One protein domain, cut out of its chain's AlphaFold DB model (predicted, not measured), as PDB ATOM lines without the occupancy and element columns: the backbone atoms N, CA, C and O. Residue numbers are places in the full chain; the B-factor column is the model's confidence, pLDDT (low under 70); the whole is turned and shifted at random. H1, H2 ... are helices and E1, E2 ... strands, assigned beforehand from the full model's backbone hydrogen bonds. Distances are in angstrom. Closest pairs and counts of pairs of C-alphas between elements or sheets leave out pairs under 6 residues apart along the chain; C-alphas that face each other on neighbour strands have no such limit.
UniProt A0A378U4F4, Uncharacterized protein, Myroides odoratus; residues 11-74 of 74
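What this domain is: This is residues 11 to 74 of the 74 residues of an uncharacterized protein of Myroides odoratus (UniProt A0A378U4F4). Three helices, H1, H2 and H3, stand side by side in an up-and-down bundle, each running against the one before it in the chain, with their centres in a triangle. A small two-stranded hairpin, E1 and E2, sits at one end of the bundle, near the start of H2 and the end of H3. The 64 printed residues have three named helices and two named strands, in the order H1, E1, E2, H2, H3; the sheet, E1 - E2, is antiparallel and the class is mostly helix. The whole is compact, with a radius of gyration of the C-alphas of 11.4 A and spans of 31 by 26 by 19 A.

Where its parts are: H1, residues 11 to 23, begins at C-alpha 11 (73.448, 155.182, 202.820) and is 18.5 A long from first to last C-alpha. E1, residues 30 to 33, measures 9.2 A, and E2, residues 36 to 38, 6.5 A. H2, residues 41 to 54, is 19.9 A long. H3, residues 58 to 73, is 22.5 A long and ends at C-alpha 73 (92.485, 161.762, 202.605).

How they stand to each other: H1 and H2 touch at a shallow tilt of 12 degrees, opposite ways, closest at the C-alphas of Ile 14 and Lys 49, 6.4 A. H1 touches H3 with residues 17 to 21 alone, the same way at a shallow tilt of 28 degrees; the closest C-alphas, of Ile 21 and Leu 72, are 5.8 A apart. H2 and H3 form a helical hairpin and touch at a shallow tilt of 30 degrees, H2 with residues 48 to 52 alone; the C-alphas of Tyr 52 and Phe 64 are closest, 5.6 A. In the hairpin of E1 and E2, N 32 and O 36 are 2.9 A apart and N 38 and O 30 2.8 A, within hydrogen-bond range. In H1, H2 and H3 every O i to N i+4 pair is within that range.

The domain as a whole: The C-alphas of Gln 27 and Asp 57 are farthest apart, 32.0 A. The printed part has no cut and no long link. No printed residue has a pLDDT under 70.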
ATOM      1  N   GLU A  11      73.539 155.082 204.274       89.69
ATOM      2  CA  GLU A  11      73.448 155.182 202.820       89.69
ATOM      3  C   GLU A  11      73.776 156.587 202.316       89.69
ATOM      4  O   GLU A  11      74.493 156.746 201.323       89.69
ATOM      5  N   THR A  12      73.332 157.610 203.041       91.38
ATOM      6  CA  THR A  12      73.664 159.000 202.722       91.38
ATOM      7  C   THR A  12      75.162 159.265 202.888       91.38
ATOM      8  O   THR A  12      75.787 159.792 201.968       91.38
ATOM      9  N   TYR A  13      75.766 158.842 204.006       92.81
ATOM     10  CA  TYR A  13      77.204 159.008 204.255       92.81
ATOM     11  C   TYR A  13      78.045 158.373 203.144       92.81
ATOM     12  O   TYR A  13      78.867 159.055 202.530       92.81
ATOM     13  N   ILE A  14      77.813 157.088 202.840       94.06
ATOM     14  CA  ILE A  14      78.620 156.393 201.833       94.06
ATOM     15  C   ILE A  14      78.454 157.033 200.459       94.06
ATOM     16  O   ILE A  14      79.431 157.181 199.733       94.06
ATOM     17  N   LYS A  15      77.244 157.467 200.094       93.69
ATOM     18  CA  LYS A  15      77.015 158.116 198.804       93.69
ATOM     19  C   LYS A  15      77.828 159.409 198.682       93.69
ATOM     20  O   LYS A  15      78.569 159.558 197.712       93.69
ATOM     21  N   THR A  16      77.756 160.286 199.683       94.12
ATOM     22  CA  THR A  16      78.502 161.554 199.702       94.12
ATOM     23  C   THR A  16      80.015 161.333 199.720       94.12
ATOM     24  O   THR A  16      80.753 162.019 199.004       94.12
ATOM     25  N   ALA A  17      80.496 160.350 200.485       95.06
ATOM     26  CA  ALA A  17      81.913 160.008 200.528       95.06
ATOM     27  C   ALA A  17      82.423 159.546 199.155       95.06
ATOM     28  O   ALA A  17      83.444 160.034 198.671       95.06
ATOM     29  N   LEU A  18      81.687 158.657 198.481       94.62
ATOM     30  CA  LEU A  18      82.078 158.148 197.168       94.62
ATOM     31  C   LEU A  18      82.051 159.228 196.084       94.62
ATOM     32  O   LEU A  18      82.952 159.262 195.250       94.62
ATOM     33  N   GLU A  19      81.065 160.126 196.099       94.44
ATOM     34  CA  GLU A  19      81.027 161.284 195.193       94.44
ATOM     35  C   GLU A  19      82.247 162.194 195.401       94.44
ATOM     36  O   GLU A  19      82.892 162.597 194.432       94.44
ATOM     37  N   THR A  20      82.628 162.428 196.658       94.94
ATOM     38  CA  THR A  20      83.816 163.217 197.009       94.94
ATOM     39  C   THR A  20      85.104 162.545 196.527       94.94
ATOM     40  O   THR A  20      85.969 163.209 195.959       94.94
ATOM     41  N   ILE A  21      85.233 161.224 196.691       93.75
ATOM     42  CA  ILE A  21      86.401 160.470 196.211       93.75
ATOM     43  C   ILE A  21      86.493 160.520 194.681       93.75
ATOM     44  O   ILE A  21      87.576 160.736 194.142       93.75
ATOM     45  N   LYS A  22      85.371 160.374 193.964       91.69
ATOM     46  CA  LYS A  22      85.358 160.481 192.494       91.69
ATOM     47  C   LYS A  22      85.778 161.869 192.016       91.69
ATOM     48  O   LYS A  22      86.539 161.972 191.059       91.69
ATOM     49  N   ALA A  23      85.348 162.924 192.707       93.50
ATOM     50  CA  ALA A  23      85.709 164.298 192.368       93.50
ATOM     51  C   ALA A  23      87.219 164.589 192.489       93.50
ATOM     52  O   ALA A  23      87.708 165.520 191.850       93.50
ATOM     53  N   LYS A  24      87.974 163.785 193.253       89.75
ATOM     54  CA  LYS A  24      89.438 163.910 193.361       89.75
ATOM     55  C   LYS A  24      90.189 163.497 192.092       89.75
ATOM     56  O   LYS A  24      91.372 163.797 191.995       89.75
ATOM     57  N   ASN A  25      89.539 162.827 191.130       85.19
ATOM     58  CA  ASN A  25      90.170 162.342 189.894       85.19
ATOM     59  C   ASN A  25      91.479 161.562 190.150       85.19
ATOM     60  O   ASN A  25      92.490 161.794 189.485       85.19
ATOM     61  N   LEU A  26      91.465 160.653 191.136       87.25
ATOM     62  CA  LEU A  26      92.630 159.832 191.488       87.25
ATOM     63  C   LEU A  26      93.146 159.071 190.256       87.25
ATOM     64  O   LEU A  26      92.375 158.408 189.558       87.25
ATOM     65  N   GLN A  27      94.456 159.142 190.006       88.06
ATOM     66  CA  GLN A  27      95.081 158.403 188.912       88.06
ATOM     67  C   GLN A  27      95.187 156.918 189.266       88.06
ATOM     68  O   GLN A  27      95.756 156.553 190.290       88.06
ATOM     69  N   VAL A  28      94.644 156.061 188.399       87.56
ATOM     70  CA  VAL A  28      94.783 154.601 188.480       87.56
ATOM     71  C   VAL A  28      95.852 154.113 187.484       87.56
ATOM     72  O   VAL A  28      95.943 154.667 186.387       87.56
ATOM     73  N   PRO A  29      96.640 153.068 187.809       91.38
ATOM     74  CA  PRO A  29      96.588 152.304 189.048       91.38
ATOM     75  C   PRO A  29      97.303 152.998 190.217       91.38
ATOM     76  O   PRO A  29      98.324 153.649 190.022       91.38
ATOM     77  N   PHE A  30      96.806 152.796 191.439       88.94
ATOM     78  CA  PHE A  30      97.494 153.221 192.663       88.94
ATOM     79  C   PHE A  30      97.443 152.135 193.737       88.94
ATOM     80  O   PHE A  30      96.526 151.312 193.768       88.94
ATOM     81  N   GLU A  31      98.432 152.123 194.625       87.38
ATOM     82  CA  GLU A  31      98.475 151.202 195.758       87.38
ATOM     83  C   GLU A  31      97.812 151.853 196.977       87.38
ATOM     84  O   GLU A  31      98.269 152.879 197.473       87.38
ATOM     85  N   LEU A  32      96.701 151.277 197.445       83.94
ATOM     86  CA  LEU A  32      95.965 151.784 198.611       83.94
ATOM     87  C   LEU A  32      96.579 151.304 199.935       83.94
ATOM     88  O   LEU A  32      96.506 151.975 200.960       83.94
ATOM     89  N   ALA A  33      97.123 150.094 199.919       80.88
ATOM     90  CA  ALA A  33      97.828 149.447 201.016       80.88
ATOM     91  C   ALA A  33      98.760 148.402 200.405       80.88
ATOM     92  O   ALA A  33      98.532 147.994 199.267       80.88
ATOM     93  N   GLN A  34      99.757 147.939 201.159       81.25
ATOM     94  CA  GLN A  34     100.716 146.951 200.668       81.25
ATOM     95  C   GLN A  34     100.000 145.733 200.053       81.25
ATOM     96  O   GLN A  34      99.247 145.037 200.735       81.25
ATOM     97  N   GLY A  35     100.210 145.499 198.755       84.38
ATOM     98  CA  GLY A  35      99.579 144.405 198.005       84.38
ATOM     99  C   GLY A  35      98.135 144.661 197.543       84.38
ATOM    100  O   GLY A  35      97.500 143.760 197.001       84.38
ATOM    101  N   SER A  36      97.606 145.873 197.723       83.75
ATOM    102  CA  SER A  36      96.258 146.281 197.315       83.75
ATOM    103  C   SER A  36      96.324 147.363 196.239       83.75
ATOM    104  O   SER A  36      96.212 148.557 196.527       83.75
ATOM    105  N   VAL A  37      96.461 146.934 194.984       90.75
ATOM    106  CA  VAL A  37      96.491 147.821 193.815       90.75
ATOM    107  C   VAL A  37      95.078 148.041 193.278       90.75
ATOM    108  O   VAL A  37      94.390 147.098 192.888       90.75
ATOM    109  N   ILE A  38      94.652 149.300 193.230       91.44
ATOM    110  CA  ILE A  38      93.387 149.718 192.629       91.44
ATOM    111  C   ILE A  38      93.644 150.082 191.172       91.44
ATOM    112  O   ILE A  38      94.302 151.077 190.886       91.44
ATOM    113  N   THR A  39      93.110 149.287 190.247       92.81
ATOM    114  CA  THR A  39      93.219 149.510 188.792       92.81
ATOM    115  C   THR A  39      91.961 150.135 188.189       92.81
ATOM    116  O   THR A  39      92.031 150.781 187.149       92.81
ATOM    117  N   ASN A  40      90.811 149.967 188.845       93.00
ATOM    118  CA  ASN A  40      89.529 150.543 188.454       93.00
ATOM    119  C   ASN A  40      88.843 151.135 189.690       93.00
ATOM    120  O   ASN A  40      88.327 150.403 190.541       93.00
ATOM    121  N   LEU A  41      88.855 152.467 189.787       91.75
ATOM    122  CA  LEU A  41      88.309 153.183 190.937       91.75
ATOM    123  C   LEU A  41      86.797 152.963 191.067       91.75
ATOM    124  O   LEU A  41      86.336 152.602 192.143       91.75
ATOM    125  N   ASP A  42      86.024 153.101 189.988       92.06
ATOM    126  CA  ASP A  42      84.562 152.954 190.033       92.06
ATOM    127  C   ASP A  42      84.122 151.568 190.515       92.06
ATOM    128  O   ASP A  42      83.239 151.451 191.369       92.06
ATOM    129  N   GLN A  43      84.762 150.513 190.007       93.06
ATOM    130  CA  GLN A  43      84.474 149.143 190.430       93.06
ATOM    131  C   GLN A  43      84.810 148.930 191.911       93.06
ATOM    132  O   GLN A  43      84.048 148.283 192.639       93.06
ATOM    133  N   TYR A  44      85.925 149.497 192.372       93.19
ATOM    134  CA  TYR A  44      86.331 149.407 193.767       93.19
ATOM    135  C   TYR A  44      85.374 150.167 194.695       93.19
ATOM    136  O   TYR A  44      84.912 149.610 195.690       93.19
ATOM    137  N   LEU A  45      84.996 151.398 194.337       94.06
ATOM    138  CA  LEU A  45      84.051 152.217 195.099       94.06
ATOM    139  C   LEU A  45      82.658 151.575 195.178       94.06
ATOM    140  O   LEU A  45      82.044 151.579 196.243       94.06
ATOM    141  N   ASN A  46      82.174 150.967 194.092       94.81
ATOM    142  CA  ASN A  46      80.917 150.211 194.110       94.81
ATOM    143  C   ASN A  46      80.997 149.000 195.049       94.81
ATOM    144  O   ASN A  46      80.069 148.753 195.820       94.81
ATOM    145  N   SER A  47      82.120 148.280 195.032       93.75
ATOM    146  CA  SER A  47      82.345 147.138 195.925       93.75
ATOM    147  C   SER A  47      82.397 147.574 197.394       93.75
ATOM    148  O   SER A  47      81.784 146.931 198.251       93.75
ATOM    149  N   LEU A  48      83.060 148.699 197.688       93.00
ATOM    150  CA  LEU A  48      83.078 149.317 199.017       93.00
ATOM    151  C   LEU A  48      81.677 149.735 199.465       93.00
ATOM    152  O   LEU A  48      81.299 149.431 200.594       93.00
ATOM    153  N   LYS A  49      80.885 150.361 198.581       95.06
ATOM    154  CA  LYS A  49      79.498 150.748 198.875       95.06
ATOM    155  C   LYS A  49      78.680 149.549 199.335       95.06
ATOM    156  O   LYS A  49      78.097 149.574 200.416       95.06
ATOM    157  N   SER A  50      78.637 148.508 198.506       94.88
ATOM    158  CA  SER A  50      77.842 147.313 198.779       94.88
ATOM    159  C   SER A  50      78.296 146.630 200.062       94.88
ATOM    160  O   SER A  50      77.459 146.286 200.893       94.88
ATOM    161  N   SER A  51      79.609 146.496 200.263       94.00
ATOM    162  CA  SER A  51      80.152 145.820 201.443       94.00
ATOM    163  C   SER A  51      79.897 146.606 202.729       94.00
ATOM    164  O   SER A  51      79.503 146.015 203.731       94.00
ATOM    165  N   TYR A  52      80.044 147.936 202.697       93.81
ATOM    166  CA  TYR A  52      79.732 148.796 203.836       93.81
ATOM    167  C   TYR A  52      78.251 148.698 204.208       93.81
ATOM    168  O   TYR A  52      77.936 148.430 205.363       93.81
ATOM    169  N   LEU A  53      77.336 148.827 203.240       92.69
ATOM    170  CA  LEU A  53      75.890 148.767 203.491       92.69
ATOM    171  C   LEU A  53      75.417 147.398 203.994       92.69
ATOM    172  O   LEU A  53      74.527 147.335 204.836       92.69
ATOM    173  N   GLN A  54      76.019 146.312 203.508       94.25
ATOM    174  CA  GLN A  54      75.651 144.945 203.887       94.25
ATOM    175  C   GLN A  54      76.349 144.447 205.159       94.25
ATOM    176  O   GLN A  54      75.958 143.404 205.691       94.25
ATOM    177  N   ALA A  55      77.370 145.155 205.655       93.25
ATOM    178  CA  ALA A  55      78.077 144.776 206.870       93.25
ATOM    179  C   ALA A  55      77.112 144.747 208.066       93.25
ATOM    180  O   ALA A  55      76.526 145.765 208.430       93.25
ATOM    181  N   LYS A  56      76.956 143.557 208.660       90.56
ATOM    182  CA  LYS A  56      76.179 143.333 209.891       90.56
ATOM    183  C   LYS A  56      77.057 143.307 211.143       90.56
ATOM    184  O   LYS A  56      76.570 143.586 212.230       90.56
ATOM    185  N   ASP A  57      78.328 142.925 210.992       93.12
ATOM    186  CA  ASP A  57      79.308 142.930 212.083       93.12
ATOM    187  C   ASP A  57      79.910 144.343 212.204       93.12
ATOM    188  O   ASP A  57      80.496 144.823 211.226       93.12
ATOM    189  N   PRO A  58      79.817 145.001 213.375       91.56
ATOM    190  CA  PRO A  58      80.347 146.349 213.577       91.56
ATOM    191  C   PRO A  58      81.842 146.489 213.266       91.56
ATOM    192  O   PRO A  58      82.286 147.540 212.819       91.56
ATOM    193  N   ARG A  59      82.637 145.429 213.454       93.56
ATOM    194  CA  ARG A  59      84.080 145.448 213.161       93.56
ATOM    195  C   ARG A  59      84.343 145.471 211.659       93.56
ATOM    196  O   ARG A  59      85.296 146.094 211.204       93.56
ATOM    197  N   ILE A  60      83.495 144.787 210.894       91.38
ATOM    198  CA  ILE A  60      83.555 144.772 209.431       91.38
ATOM    199  C   ILE A  60      83.059 146.104 208.870       91.38
ATOM    200  O   ILE A  60      83.655 146.640 207.940       91.38
ATOM    201  N   GLU A  61      82.006 146.671 209.461       92.62
ATOM    202  CA  GLU A  61      81.555 148.021 209.127       92.62
ATOM    203  C   GLU A  61      82.667 149.052 209.355       92.62
ATOM    204  O   GLU A  61      82.978 149.809 208.436       92.62
ATOM    205  N   GLN A  62      83.322 149.011 210.521       92.75
ATOM    206  CA  GLN A  62      84.453 149.883 210.842       92.75
ATOM    207  C   GLN A  62      85.607 149.710 209.845       92.75
ATOM    208  O   GLN A  62      86.154 150.695 209.366       92.75
ATOM    209  N   LEU A  63      85.933 148.471 209.456       93.19
ATOM    210  CA  LEU A  63      86.972 148.207 208.457       93.19
ATOM    211  C   LEU A  63      86.680 148.900 207.117       93.19
ATOM    212  O   LEU A  63      87.589 149.431 206.476       93.19
ATOM    213  N   PHE A  64      85.427 148.871 206.660       93.38
ATOM    214  CA  PHE A  64      85.040 149.551 205.426       93.38
ATOM    215  C   PHE A  64      85.011 151.068 205.599       93.38
ATOM    216  O   PHE A  64      85.507 151.768 204.717       93.38
ATOM    217  N   PHE A  65      84.506 151.559 206.732       93.50
ATOM    218  CA  PHE A  65      84.560 152.974 207.098       93.50
ATOM    219  C   PHE A  65      85.997 153.511 207.041       93.50
ATOM    220  O   PHE A  65      86.266 154.474 206.329       93.50
ATOM    221  N   ASP A  66      86.951 152.825 207.673       92.94
ATOM    222  CA  ASP A  66      88.361 153.232 207.699       92.94
ATOM    223  C   ASP A  66      88.972 153.291 206.288       92.94
ATOM    224  O   ASP A  66      89.751 154.193 205.971       92.94
ATOM    225  N   LYS A  67      88.595 152.359 205.400       91.31
ATOM    226  CA  LYS A  67      89.025 152.379 203.991       91.31
ATOM    227  C   LYS A  67      88.470 153.585 203.235       91.31
ATOM    228  O   LYS A  67      89.191 154.168 202.429       91.31
ATOM    229  N   ILE A  68      87.210 153.948 203.472       93.62
ATOM    230  CA  ILE A  68      86.569 155.117 202.853       93.62
ATOM    231  C   ILE A  68      87.243 156.401 203.342       93.62
ATOM    232  O   ILE A  68      87.628 157.239 202.528       93.62
ATOM    233  N   GLU A  69      87.468 156.519 204.650       94.31
ATOM    234  CA  GLU A  69      88.164 157.658 205.255       94.31
ATOM    235  C   GLU A  69      89.606 157.797 204.758       94.31
ATOM    236  O   GLU A  69      90.088 158.910 204.550       94.31
ATOM    237  N   HIS A  70      90.302 156.683 204.519       91.56
ATOM    238  CA  HIS A  70      91.626 156.722 203.905       91.56
ATOM    239  C   HIS A  70      91.561 157.303 202.484       91.56
ATOM    240  O   HIS A  70      92.295 158.238 202.176       91.56
ATOM    241  N   LEU A  71      90.640 156.827 201.640       91.50
ATOM    242  CA  LEU A  71      90.466 157.347 200.275       91.50
ATOM    243  C   LEU A  71      90.076 158.831 200.244       91.50
ATOM    244  O   LEU A  71      90.474 159.550 199.331       91.50
ATOM    245  N   LEU A  72      89.311 159.306 201.229       92.31
ATOM    246  CA  LEU A  72      88.966 160.724 201.362       92.31
ATOM    247  C   LEU A  72      90.185 161.612 201.664       92.31
ATOM    248  O   LEU A  72      90.152 162.809 201.364       92.31
ATOM    249  N   LYS A  73      91.254 161.047 202.235       90.44
ATOM    250  CA  LYS A  73      92.485 161.762 202.605       90.44
ATOM    251  C   LYS A  73      93.585 161.712 201.543       90.44
ATOM    252  O   LYS A  73      94.506 162.516 201.650       90.44
ATOM    253  N   LEU A  74      93.492 160.803 200.567       85.31
ATOM    254  CA  LEU A  74      94.358 160.798 199.376       85.31
ATOM    255  C   LEU A  74      94.153 162.072 198.552       85.31
ATOM    256  O   LEU A  74      95.155 162.602 198.039       85.31
TER     257      LEU A  74